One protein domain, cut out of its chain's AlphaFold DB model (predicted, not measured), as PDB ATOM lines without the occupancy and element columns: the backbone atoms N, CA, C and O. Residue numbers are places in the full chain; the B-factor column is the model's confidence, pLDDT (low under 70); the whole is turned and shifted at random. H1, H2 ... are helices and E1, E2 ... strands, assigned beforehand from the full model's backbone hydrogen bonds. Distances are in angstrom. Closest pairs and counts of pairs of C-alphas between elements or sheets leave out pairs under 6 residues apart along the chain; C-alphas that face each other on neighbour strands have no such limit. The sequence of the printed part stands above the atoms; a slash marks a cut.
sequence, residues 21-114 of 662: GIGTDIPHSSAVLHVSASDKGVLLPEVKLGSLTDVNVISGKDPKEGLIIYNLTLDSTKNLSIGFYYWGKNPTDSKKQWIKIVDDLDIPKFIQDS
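This is residues 21 to 114 of the 662 residues of an uncharacterized protein of Myroides phaeus (UniProt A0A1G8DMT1). With little regular structure, this model is a small antiparallel sheet, order E2, E3, E4, among long loops; a separate loop holding E1 lies far off, and residues 104 to 114, with H1, stick out. Of 94 printed residues, 25 are in four named strands, then one helix: class mixed. The whole is loose, radius of gyration of the C-alphas 16.0 A, spanning 47 by 34 by 23 A.

Start at E3, residues 83 to 89, inner strand of a meander, each strand the antiparallel neighbour of the one before. With E2, residues 68 to 71, it forms a hairpin: N 69 and O 85 are 2.9 A apart. With E4, residues 96 to 100, it forms another: N 99 and O 86, 2.8 A. E1, residues 33 to 35, is apart from these strands. H1, residues 107 to 112, is not on the sheet; every O i to N i+4 pair is within hydrogen-bond range.

Find C-alpha 83 at (40.943, 2.677, -40.188); E3 runs 18.3 A to C-alpha 89. E4 spans 12.9 A. H1 ends at C-alpha 112, (33.668, -5.222, -56.988).

The printed part has no cut. The links E1 to E2 and E2 to E3 are long. Residues 103 to 114 have pLDDT under 70.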
ATOM      1  N   GLY A  21      57.079  22.065 -32.314       81.69
ATOM      2  CA  GLY A  21      57.960  20.979 -32.739       81.69
ATOM      3  C   GLY A  21      57.844  19.771 -31.816       81.69
ATOM      4  O   GLY A  21      57.781  19.928 -30.598       81.69
ATOM      5  N   ILE A  22      57.827  18.566 -32.382       82.31
ATOM      6  CA  ILE A  22      57.989  17.304 -31.648       82.31
ATOM      7  C   ILE A  22      59.084  16.511 -32.364       82.31
ATOM      8  O   ILE A  22      58.901  16.099 -33.507       82.31
ATOM      9  N   GLY A  23      60.241  16.348 -31.717       81.88
ATOM     10  CA  GLY A  23      61.438  15.775 -32.349       81.88
ATOM     11  C   GLY A  23      62.153  16.714 -33.333       81.88
ATOM     12  O   GLY A  23      62.968  16.266 -34.133       81.88
ATOM     13  N   THR A  24      61.850  18.017 -33.304       82.06
ATOM     14  CA  THR A  24      62.564  19.041 -34.082       82.06
ATOM     15  C   THR A  24      62.415  20.426 -33.455       82.06
ATOM     16  O   THR A  24      61.299  20.893 -33.228       82.06
ATOM     17  N   ASP A  25      63.542  21.103 -33.231       82.88
ATOM     18  CA  ASP A  25      63.590  22.480 -32.717       82.88
ATOM     19  C   ASP A  25      63.393  23.534 -33.823       82.88
ATOM     20  O   ASP A  25      63.284  24.730 -33.550       82.88
ATOM     21  N   ILE A  26      63.299  23.094 -35.085       85.62
ATOM     22  CA  ILE A  26      63.013  23.942 -36.249       85.62
ATOM     23  C   ILE A  26      61.751  23.411 -36.957       85.62
ATOM     24  O   ILE A  26      61.836  22.729 -37.987       85.62
ATOM     25  N   PRO A  27      60.542  23.694 -36.429       84.38
ATOM     26  CA  PRO A  27      59.302  23.429 -37.150       84.38
ATOM     27  C   PRO A  27      59.280  24.189 -38.481       84.38
ATOM     28  O   PRO A  27      59.731  25.337 -38.562       84.38
ATOM     29  N   HIS A  28      58.764  23.555 -39.536       84.12
ATOM     30  CA  HIS A  28      58.656  24.203 -40.841       84.12
ATOM     31  C   HIS A  28      57.687  25.393 -40.757       84.12
ATOM     32  O   HIS A  28      56.617  25.268 -40.170       84.12
ATOM     33  N   SER A  29      58.011  26.526 -41.383       84.44
ATOM     34  CA  SER A  29      57.273  27.795 -41.215       84.44
ATOM     35  C   SER A  29      55.822  27.789 -41.725       84.44
ATOM     36  O   SER A  29      55.078  28.739 -41.490       84.44
ATOM     37  N   SER A  30      55.401  26.720 -42.409       82.06
ATOM     38  CA  SER A  30      54.012  26.467 -42.815       82.06
ATOM     39  C   SER A  30      53.254  25.500 -41.890       82.06
ATOM     40  O   SER A  30      52.122  25.134 -42.204       82.06
ATOM     41  N   ALA A  31      53.869  25.027 -40.801       78.62
ATOM     42  CA  ALA A  31      53.350  23.967 -39.943       78.62
ATOM     43  C   ALA A  31      53.100  24.468 -38.513       78.62
ATOM     44  O   ALA A  31      54.020  24.826 -37.786       78.62
ATOM     45  N   VAL A  32      51.836  24.429 -38.077       84.69
ATOM     46  CA  VAL A  32      51.458  24.704 -36.673       84.69
ATOM     47  C   VAL A  32      51.958  23.591 -35.737       84.69
ATOM     48  O   VAL A  32      52.255  23.843 -34.570       84.69
ATOM     49  N   LEU A  33      52.085  22.371 -36.268       85.25
ATOM     50  CA  LEU A  33      52.690  21.208 -35.627       85.25
ATOM     51  C   LEU A  33      53.612  20.509 -36.640       85.25
ATOM     52  O   LEU A  33      53.143  20.096 -37.699       85.25
ATOM     53  N   HIS A  34      54.894  20.357 -36.310       86.19
ATOM     54  CA  HIS A  34      55.855  19.542 -37.059       86.19
ATOM     55  C   HIS A  34      56.316  18.391 -36.159       86.19
ATOM     56  O   HIS A  34      56.934  18.627 -35.121       86.19
ATOM     57  N   VAL A  35      56.007  17.152 -36.547       88.50
ATOM     58  CA  VAL A  35      56.526  15.945 -35.890       88.50
ATOM     59  C   VAL A  35      57.611  15.346 -36.778       88.50
ATOM     60  O   VAL A  35      57.373  15.147 -37.965       88.50
ATOM     61  N   SER A  36      58.781  15.068 -36.208       84.25
ATOM     62  CA  SER A  36      59.926  14.504 -36.919       84.25
ATOM     63  C   SER A  36      60.551  13.373 -36.106       84.25
ATOM     64  O   SER A  36      60.979  13.574 -34.972       84.25
ATOM     65  N   ALA A  37      60.602  12.178 -36.690       87.12
ATOM     66  CA  ALA A  37      61.303  11.008 -36.170       87.12
ATOM     67  C   ALA A  37      61.632  10.064 -37.336       87.12
ATOM     68  O   ALA A  37      60.912  10.035 -38.333       87.12
ATOM     69  N   SER A  38      62.709   9.288 -37.215       84.25
ATOM     70  CA  SER A  38      63.104   8.277 -38.208       84.25
ATOM     71  C   SER A  38      62.410   6.926 -38.008       84.25
ATOM     72  O   SER A  38      62.339   6.134 -38.942       84.25
ATOM     73  N   ASP A  39      61.918   6.663 -36.796       82.31
ATOM     74  CA  ASP A  39      61.484   5.348 -36.317       82.31
ATOM     75  C   ASP A  39      60.087   5.347 -35.661       82.31
ATOM     76  O   ASP A  39      59.615   4.306 -35.210       82.31
ATOM     77  N   LYS A  40      59.421   6.508 -35.571       79.38
ATOM     78  CA  LYS A  40      58.168   6.692 -34.816       79.38
ATOM     79  C   LYS A  40      57.125   7.467 -35.619       79.38
ATOM     80  O   LYS A  40      57.419   8.512 -36.191       79.38
ATOM     81  N   GLY A  41      55.890   6.966 -35.615       79.62
ATOM     82  CA  GLY A  41      54.723   7.639 -36.191       79.62
ATOM     83  C   GLY A  41      53.936   8.475 -35.176       79.62
ATOM     84  O   GLY A  41      54.264   8.526 -33.991       79.62
ATOM     85  N   VAL A  42      52.850   9.097 -35.642       86.69
ATOM     86  CA  VAL A  42      51.874   9.798 -34.792       86.69
ATOM     87  C   VAL A  42      50.653   8.907 -34.581       86.69
ATOM     88  O   VAL A  42      49.922   8.628 -35.530       86.69
ATOM     89  N   LEU A  43      50.395   8.504 -33.335       84.44
ATOM     90  CA  LEU A  43      49.111   7.912 -32.960       84.44
ATOM     91  C   LEU A  43      48.063   9.024 -32.818       84.44
ATOM     92  O   LEU A  43      48.190   9.915 -31.977       84.44
ATOM     93  N   LEU A  44      47.035   8.975 -33.666       89.62
ATOM     94  CA  LEU A  44      45.843   9.821 -33.555       89.62
ATOM     95  C   LEU A  44      44.840   9.199 -32.564       89.62
ATOM     96  O   LEU A  44      44.949   8.010 -32.269       89.62
ATOM     97  N   PRO A  45      43.853   9.959 -32.047       91.81
ATOM     98  CA  PRO A  45      42.896   9.434 -31.076       91.81
ATOM     99  C   PRO A  45      42.147   8.198 -31.594       91.81
ATOM    100  O   PRO A  45      41.423   8.267 -32.592       91.81
ATOM    101  N   GLU A  46      42.312   7.078 -30.892       93.38
ATOM    102  CA  GLU A  46      41.605   5.829 -31.165       93.38
ATOM    103  C   GLU A  46      40.207   5.849 -30.538       93.38
ATOM    104  O   GLU A  46      40.034   6.155 -29.355       93.38
ATOM    105  N   VAL A  47      39.188   5.528 -31.333       92.69
ATOM    106  CA  VAL A  47      37.779   5.696 -30.963       92.69
ATOM    107  C   VAL A  47      36.954   4.509 -31.459       92.69
ATOM    108  O   VAL A  47      37.141   4.023 -32.569       92.69
ATOM    109  N   LYS A  48      35.990   4.044 -30.658       93.38
ATOM    110  CA  LYS A  48      34.985   3.056 -31.086       93.38
ATOM    111  C   LYS A  48      33.722   3.786 -31.536       93.38
ATOM    112  O   LYS A  48      32.913   4.159 -30.692       93.38
ATOM    113  N   LEU A  49      33.565   4.020 -32.841       92.69
ATOM    114  CA  LEU A  49      32.358   4.652 -33.385       92.69
ATOM    115  C   LEU A  49      31.129   3.754 -33.175       92.69
ATOM    116  O   LEU A  49      31.183   2.560 -33.477       92.69
ATOM    117  N   GLY A  50      30.012   4.323 -32.708       90.50
ATOM    118  CA  GLY A  50      28.712   3.644 -32.680       90.50
ATOM    119  C   GLY A  50      27.967   3.694 -34.020       90.50
ATOM    120  O   GLY A  50      27.205   2.780 -34.333       90.50
ATOM    121  N   SER A  51      28.193   4.741 -34.820       92.06
ATOM    122  CA  SER A  51      27.695   4.931 -36.191       92.06
ATOM    123  C   SER A  51      28.517   6.011 -36.915       92.06
ATOM    124  O   SER A  51      29.280   6.744 -36.282       92.06
ATOM    125  N   LEU A  52      28.309   6.188 -38.226       91.50
ATOM    126  CA  LEU A  52      28.890   7.312 -38.982       91.50
ATOM    127  C   LEU A  52      28.427   8.697 -38.486       91.50
ATOM    128  O   LEU A  52      29.092   9.692 -38.748       91.50
ATOM    129  N   THR A  53      27.317   8.794 -37.752       91.94
ATOM    130  CA  THR A  53      26.791  10.057 -37.201       91.94
ATOM    131  C   THR A  53      27.069  10.231 -35.706       91.94
ATOM    132  O   THR A  53      26.565  11.173 -35.093       91.94
ATOM    133  N   ASP A  54      27.856   9.340 -35.095       89.62
ATOM    134  CA  ASP A  54      28.074   9.351 -33.653       89.62
ATOM    135  C   ASP A  54      29.051  10.451 -33.217       89.62
ATOM    136  O   ASP A  54      30.268  10.355 -33.386       89.62
ATOM    137  N   VAL A  55      28.494  11.502 -32.620       89.19
ATOM    138  CA  VAL A  55      29.243  12.611 -32.014       89.19
ATOM    139  C   VAL A  55      29.536  12.399 -30.525       89.19
ATOM    140  O   VAL A  55      30.315  13.152 -29.948       89.19
ATOM    141  N   ASN A  56      28.920  11.406 -29.869       87.81
ATOM    142  CA  ASN A  56      28.998  11.245 -28.408       87.81
ATOM    143  C   ASN A  56      30.362  10.744 -27.935       87.81
ATOM    144  O   ASN A  56      30.737  10.983 -26.789       87.81
ATOM    145  N   VAL A  57      31.077  10.065 -28.827       82.69
ATOM    146  CA  VAL A  57      32.436   9.553 -28.636       82.69
ATOM    147  C   VAL A  57      33.503  10.650 -28.561       82.69
ATOM    148  O   VAL A  57      34.606  10.388 -28.092       82.69
ATOM    149  N   ILE A  58      33.187  11.880 -28.988       87.38
ATOM    150  CA  ILE A  58      34.078  13.039 -28.879       87.38
ATOM    151  C   ILE A  58      33.624  13.915 -27.709       87.38
ATOM    152  O   ILE A  58      32.470  14.346 -27.635       87.38
ATOM    153  N   SER A  59      34.551  14.219 -26.797       80.50
ATOM    154  CA  SER A  59      34.282  15.129 -25.680       80.50
ATOM    155  C   SER A  59      33.832  16.502 -26.199       80.50
ATOM    156  O   SER A  59      34.449  17.070 -27.096       80.50
ATOM    157  N   GLY A  60      32.724  17.016 -25.660       78.69
ATOM    158  CA  GLY A  60      32.062  18.239 -26.137       78.69
ATOM    159  C   GLY A  60      30.951  18.028 -27.179       78.69
ATOM    160  O   GLY A  60      30.133  18.925 -27.352       78.69
ATOM    161  N   LYS A  61      30.851  16.849 -27.812       86.44
ATOM    162  CA  LYS A  61      29.758  16.431 -28.724       86.44
ATOM    163  C   LYS A  61      29.495  17.284 -29.984       86.44
ATOM    164  O   LYS A  61      28.542  16.997 -30.703       86.44
ATOM    165  N   ASP A  62      30.337  18.267 -30.302       87.00
ATOM    166  CA  ASP A  62      30.375  18.945 -31.610       87.00
ATOM    167  C   ASP A  62      31.768  18.768 -32.241       87.00
ATOM    168  O   ASP A  62      32.628  19.645 -32.121       87.00
ATOM    169  N   PRO A  63      32.051  17.607 -32.867       90.19
ATOM    170  CA  PRO A  63      33.292  17.414 -33.602       90.19
ATOM    171  C   PRO A  63      33.455  18.474 -34.700       90.19
ATOM    172  O   PRO A  63      32.543  18.772 -35.484       90.19
ATOM    173  N   LYS A  64      34.653  19.062 -34.749       90.19
ATOM    174  CA  LYS A  64      35.016  20.091 -35.723       90.19
ATOM    175  C   LYS A  64      35.193  19.461 -37.104       90.19
ATOM    176  O   LYS A  64      35.745  18.376 -37.235       90.19
ATOM    177  N   GLU A  65      34.729  20.150 -38.142       91.31
ATOM    178  CA  GLU A  65      34.968  19.744 -39.530       91.31
ATOM    179  C   GLU A  65      36.484  19.713 -39.811       91.31
ATOM    180  O   GLU A  65      37.174  20.694 -39.531       91.31
ATOM    181  N   GLY A  66      36.992  18.572 -40.285       87.50
ATOM    182  CA  GLY A  66      38.426  18.276 -40.413       87.50
ATOM    183  C   GLY A  66      39.075  17.561 -39.213       87.50
ATOM    184  O   GLY A  66      40.267  17.277 -39.268       87.50
ATOM    185  N   LEU A  67      38.337  17.244 -38.140       92.06
ATOM    186  CA  LEU A  67      38.841  16.411 -37.035       92.06
ATOM    187  C   LEU A  67      39.070  14.967 -37.510       92.06
ATOM    188  O   LEU A  67      38.143  14.368 -38.050       92.06
ATOM    189  N   ILE A  68      40.261  14.407 -37.273       93.44
ATOM    190  CA  ILE A  68      40.646  13.037 -37.666       93.44
ATOM    191  C   ILE A  68      40.763  12.136 -36.427       93.44
ATOM    192  O   ILE A  68      41.277  12.561 -35.392       93.44
ATOM    193  N   ILE A  69      40.307  10.889 -36.554       94.19
ATOM    194  CA  ILE A  69      40.406   9.807 -35.563       94.19
ATOM    195  C   ILE A  69      40.827   8.494 -36.237       94.19
ATOM    196  O   ILE A  69      40.717   8.351 -37.459       94.19
ATOM    197  N   TYR A  70      41.227   7.506 -35.439       93.75
ATOM    198  CA  TYR A  70      41.318   6.110 -35.869       93.75
ATOM    199  C   TYR A  70      40.134   5.317 -35.296       93.75
ATOM    200  O   TYR A  70      39.951   5.254 -34.079       93.75
ATOM    201  N   ASN A  71      39.292   4.743 -36.155       94.06
ATOM    202  CA  ASN A  71      38.139   3.950 -35.735       94.06
ATOM    203  C   ASN A  71      38.539   2.495 -35.450       94.06
ATOM    204  O   ASN A  71      39.140   1.831 -36.293       94.06
ATOM    205  N   LEU A  72      38.120   1.985 -34.292       92.62
ATOM    206  CA  LEU A  72      38.313   0.600 -33.848       92.62
ATOM    207  C   LEU A  72      37.083  -0.304 -34.082       92.62
ATOM    208  O   LEU A  72      37.157  -1.506 -33.831       92.62
ATOM    209  N   THR A  73      35.941   0.238 -34.521       93.06
ATOM    210  CA  THR A  73      34.713  -0.545 -34.755       93.06
ATOM    211  C   THR A  73      34.688  -1.144 -36.163       93.06
ATOM    212  O   THR A  73      34.600  -0.407 -37.145       93.06
ATOM    213  N   LEU A  74      34.660  -2.476 -36.264       91.44
ATOM    214  CA  LEU A  74      34.290  -3.201 -37.484       91.44
ATOM    215  C   LEU A  74      32.808  -3.602 -37.407       91.44
ATOM    216  O   LEU A  74      32.444  -4.457 -36.604       91.44
ATOM    217  N   ASP A  75      31.960  -2.978 -38.224       88.38
ATOM    218  CA  ASP A  75      30.526  -3.270 -38.307       88.38
ATOM    219  C   ASP A  75      29.973  -2.879 -39.689       88.38
ATOM    220  O   ASP A  75      29.605  -1.727 -39.948       88.38
ATOM    221  N   SER A  76      29.891  -3.866 -40.583       82.75
ATOM    222  CA  SER A  76      29.374  -3.690 -41.943       82.75
ATOM    223  C   SER A  76      27.902  -3.269 -41.978       82.75
ATOM    224  O   SER A  76      27.512  -2.554 -42.896       82.75
ATOM    225  N   THR A  77      27.095  -3.601 -40.962       83.06
ATOM    226  CA  THR A  77      25.678  -3.184 -40.899       83.06
ATOM    227  C   THR A  77      25.513  -1.675 -40.705       83.06
ATOM    228  O   THR A  77      24.441  -1.127 -40.963       83.06
ATOM    229  N   LYS A  78      26.584  -0.990 -40.281       82.50
ATOM    230  CA  LYS A  78      26.646   0.463 -40.075       82.50
ATOM    231  C   LYS A  78      27.642   1.169 -41.003       82.50
ATOM    232  O   LYS A  78      27.934   2.344 -40.778       82.50
ATOM    233  N   ASN A  79      28.169   0.474 -42.017       83.81
ATOM    234  CA  ASN A  79      29.256   0.941 -42.891       83.81
ATOM    235  C   ASN A  79      30.528   1.371 -42.119       83.81
ATOM    236  O   ASN A  79      31.241   2.294 -42.523       83.81
ATOM    237  N   LEU A  80      30.816   0.710 -40.991       89.38
ATOM    238  CA  LEU A  80      32.008   0.942 -40.175       89.38
ATOM    239  C   LEU A  80      33.071  -0.129 -40.438       89.38
ATOM    240  O   LEU A  80      32.797  -1.329 -40.423       89.38
ATOM    241  N   SER A  81      34.309   0.316 -40.626       90.00
ATOM    242  CA  SER A  81      35.493  -0.536 -40.742       90.00
ATOM    243  C   SER A  81      36.635   0.051 -39.918       90.00
ATOM    244  O   SER A  81      36.618   1.242 -39.604       90.00
ATOM    245  N   ILE A  82      37.625  -0.765 -39.565       89.69
ATOM    246  CA  ILE A  82      38.829  -0.274 -38.884       89.69
ATOM    247  C   ILE A  82      39.629   0.607 -39.861       89.69
ATOM    248  O   ILE A  82      39.729   0.283 -41.046       89.69
ATOM    249  N   GLY A  83      40.162   1.731 -39.379       90.94
ATOM    250  CA  GLY A  83      40.943   2.677 -40.188       90.94
ATOM    251  C   GLY A  83      40.723   4.142 -39.808       90.94
ATOM    252  O   GLY A  83      39.998   4.453 -38.862       90.94
ATOM    253  N   PHE A  84      41.336   5.062 -40.553       93.31
ATOM    254  CA  PHE A  84      41.197   6.500 -40.306       93.31
ATOM    255  C   PHE A  84      39.861   7.054 -40.812       93.31
ATOM    256  O   PHE A  84      39.428   6.762 -41.927       93.31
ATOM    257  N   TYR A  85      39.229   7.902 -40.002       93.56
ATOM    258  CA  TYR A  85      38.021   8.646 -40.360       93.56
ATOM    259  C   TYR A  85      38.215  10.127 -40.034       93.56
ATOM    260  O   TYR A  85      38.807  10.467 -39.009       93.56
ATOM    261  N   TYR A  86      37.667  11.009 -40.868       94.56
ATOM    262  CA  TYR A  86      37.570  12.440 -40.575       94.56
ATOM    263  C   TYR A  86      36.111  12.887 -40.485       94.56
ATOM    264  O   TYR A  86      35.233  12.326 -41.140       94.56
ATOM    265  N   TRP A  87      35.833  13.901 -39.672       94.88
ATOM    266  CA  TRP A  87      34.504  14.500 -39.592       94.88
ATOM    267  C   TRP A  87      34.321  15.525 -40.714       94.88
ATOM    268  O   TRP A  87      35.027  16.536 -40.767       94.88
ATOM    269  N   GLY A  88      33.375  15.272 -41.617       93.88
ATOM    270  CA  GLY A  88      33.149  16.069 -42.824       93.88
ATOM    271  C   GLY A  88      31.682  16.095 -43.246       93.88
ATOM    272  O   GLY A  88      30.804  15.678 -42.490       93.88
ATOM    273  N   LYS A  89      31.403  16.590 -44.456       92.56
ATOM    274  CA  LYS A  89      30.070  16.520 -45.077       92.56
ATOM    275  C   LYS A  89      30.041  15.433 -46.144       92.56
ATOM    276  O   LYS A  89      30.932  15.377 -46.986       92.56
ATOM    277  N   ASN A  90      29.001  14.608 -46.133       83.94
ATOM    278  CA  ASN A  90      28.729  13.640 -47.190       83.94
ATOM    279  C   ASN A  90      28.583  14.358 -48.552       83.94
ATOM    280  O   ASN A  90      27.713  15.228 -48.655       83.94
ATOM    281  N   PRO A  91      29.350  14.004 -49.602       75.50
ATOM    282  CA  PRO A  91      29.208  14.619 -50.923       75.50
ATOM    283  C   PRO A  91      27.794  14.509 -51.515       75.50
ATOM    284  O   PRO A  91      27.364  15.407 -52.231       75.50
ATOM    285  N   THR A  92      27.059  13.437 -51.194       79.94
ATOM    286  CA  THR A  92      25.761  13.131 -51.820       79.94
ATOM    287  C   THR A  92      24.579  13.874 -51.189       79.94
ATOM    288  O   THR A  92      23.654  14.251 -51.902       79.94
ATOM    289  N   ASP A  93      24.575  14.089 -49.866       85.44
ATOM    290  CA  ASP A  93      23.445  14.724 -49.156       85.44
ATOM    291  C   ASP A  93      23.830  15.881 -48.216       85.44
ATOM    292  O   ASP A  93      22.980  16.414 -47.501       85.44
ATOM    293  N   SER A  94      25.101  16.300 -48.232       84.62
ATOM    294  CA  SER A  94      25.672  17.403 -47.440       84.62
ATOM    295  C   SER A  94      25.549  17.284 -45.912       84.62
ATOM    296  O   SER A  94      25.919  18.226 -45.200       84.62
ATOM    297  N   LYS A  95      25.082  16.154 -45.363       89.06
ATOM    298  CA  LYS A  95      24.991  15.957 -43.906       89.06
ATOM    299  C   LYS A  95      26.376  15.752 -43.292       89.06
ATOM    300  O   LYS A  95      27.249  15.138 -43.903       89.06
ATOM    301  N   LYS A  96      26.567  16.245 -42.061       91.06
ATOM    302  CA  LYS A  96      27.782  15.983 -41.275       91.06
ATOM    303  C   LYS A  96      27.842  14.505 -40.861       91.06
ATOM    304  O   LYS A  96      26.878  14.010 -40.277       91.06
ATOM    305  N   GLN A  97      28.965  13.841 -41.122       93.38
ATOM    306  CA  GLN A  97      29.249  12.471 -40.684       93.38
ATOM    307  C   GLN A  97      30.762  12.196 -40.642       93.38
ATOM    308  O   GLN A  97      31.563  12.949 -41.199       93.38
ATOM    309  N   TRP A  98      31.150  11.088 -40.014       92.94
ATOM    310  CA  TRP A  98      32.468  10.481 -40.163       92.94
ATOM    311  C   TRP A  98      32.603   9.897 -41.571       92.94
ATOM    312  O   TRP A  98      31.740   9.152 -42.033       92.94
ATOM    313  N   ILE A  99      33.693  10.230 -42.253       91.81
ATOM    314  CA  ILE A  99      34.015   9.784 -43.610       91.81
ATOM    315  C   ILE A  99      35.345   9.035 -43.539       91.81
ATOM    316  O   ILE A  99      36.320   9.571 -43.007       91.81
ATOM    317  N   LYS A 100      35.385   7.794 -44.039       90.31
ATOM    318  CA  LYS A 100      36.617   6.994 -44.064       90.31
ATOM    319  C   LYS A 100      37.630   7.637 -45.010       90.31
ATOM    320  O   LYS A 100      37.270   8.049 -46.113       90.31
ATOM    321  N   ILE A 101      38.891   7.681 -44.599       89.25
ATOM    322  CA  ILE A 101      40.018   7.896 -45.506       89.25
ATOM    323  C   ILE A 101      40.364   6.521 -46.090       89.25
ATOM    324  O   ILE A 101      40.828   5.644 -45.364       89.25
ATOM    325  N   VAL A 102      40.048   6.326 -47.369       81.06
ATOM    326  CA  VAL A 102      40.323   5.090 -48.121       81.06
ATOM    327  C   VAL A 102      41.707   5.141 -48.766       81.06
ATOM    328  O   VAL A 102      42.200   6.223 -49.093       81.06
ATOM    329  N   ASP A 103      42.305   3.973 -48.971       67.19
ATOM    330  CA  ASP A 103      43.532   3.780 -49.745       67.19
ATOM    331  C   ASP A 103      43.255   3.016 -51.058       67.19
ATOM    332  O   ASP A 103      42.116   2.668 -51.380       67.19
ATOM    333  N   ASP A 104      44.311   2.747 -51.828       60.53
ATOM    334  CA  ASP A 104      44.231   2.029 -53.109       60.53
ATOM    335  C   ASP A 104      43.947   0.514 -52.948       60.53
ATOM    336  O   ASP A 104      43.739  -0.193 -53.930       60.53
ATOM    337  N   LEU A 105      43.889  -0.001 -51.711       61.94
ATOM    338  CA  LEU A 105      43.505  -1.384 -51.388       61.94
ATOM    339  C   LEU A 105      42.011  -1.496 -51.022       61.94
ATOM    340  O   LEU A 105      41.401  -2.553 -51.213       61.94
ATOM    341  N   ASP A 106      41.392  -0.413 -50.545       63.50
ATOM    342  CA  ASP A 106      39.935  -0.280 -50.411       63.50
ATOM    343  C   ASP A 106      39.237  -0.084 -51.775       63.50
ATOM    344  O   ASP A 106      38.127  -0.590 -51.972       63.50
ATOM    345  N   ILE A 107      39.861   0.619 -52.731       63.56
ATOM    346  CA  ILE A 107      39.253   0.939 -54.042       63.56
ATOM    347  C   ILE A 107      38.802  -0.318 -54.823       63.56
ATOM    348  O   ILE A 107      37.649  -0.341 -55.268       63.56
ATOM    349  N   PRO A 108      39.601  -1.400 -54.950       60.53
ATOM    350  CA  PRO A 108      39.171  -2.637 -55.608       60.53
ATOM    351  C   PRO A 108      37.905  -3.274 -55.016       60.53
ATOM    352  O   PRO A 108      37.117  -3.849 -55.767       60.53
ATOM    353  N   LYS A 109      37.659  -3.141 -53.703       57.34
ATOM    354  CA  LYS A 109      36.423  -3.640 -53.066       57.34
ATOM    355  C   LYS A 109      35.214  -2.807 -53.478       57.34
ATOM    356  O   LYS A 109      34.215  -3.370 -53.915       57.34
ATOM    357  N   PHE A 110      35.334  -1.479 -53.440       56.41
ATOM    358  CA  PHE A 110      34.285  -0.582 -53.935       56.41
ATOM    359  C   PHE A 110      33.977  -0.799 -55.424       56.41
ATOM    360  O   PHE A 110      32.827  -0.641 -55.832       56.41
ATOM    361  N   ILE A 111      34.967  -1.192 -56.231       58.31
ATOM    362  CA  ILE A 111      34.756  -1.555 -57.637       58.31
ATOM    363  C   ILE A 111      34.043  -2.912 -57.765       58.31
ATOM    364  O   ILE A 111      33.100  -2.993 -58.548       58.31
ATOM    365  N   GLN A 112      34.400  -3.941 -56.985       53.69
ATOM    366  CA  GLN A 112      33.668  -5.222 -56.988       53.69
ATOM    367  C   GLN A 112      32.202  -5.058 -56.544       53.69
ATOM    368  O   GLN A 112      31.311  -5.532 -57.244       53.69
ATOM    369  N   ASP A 113      31.929  -4.300 -55.476       52.44
ATOM    370  CA  ASP A 113      30.558  -4.002 -55.006       52.44
ATOM    371  C   ASP A 113      29.738  -3.130 -55.988       52.44
ATOM    372  O   ASP A 113      28.505  -3.029 -55.881       52.44
ATOM    373  N   SER A 114      30.418  -2.488 -56.948       47.81
ATOM    374  CA  SER A 114      29.820  -1.655 -58.002       47.81
ATOM    375  C   SER A 114      29.688  -2.362 -59.355       47.81
ATOM    376  O   SER A 114      28.968  -1.861 -60.222       47.81
TER     377      SER A 114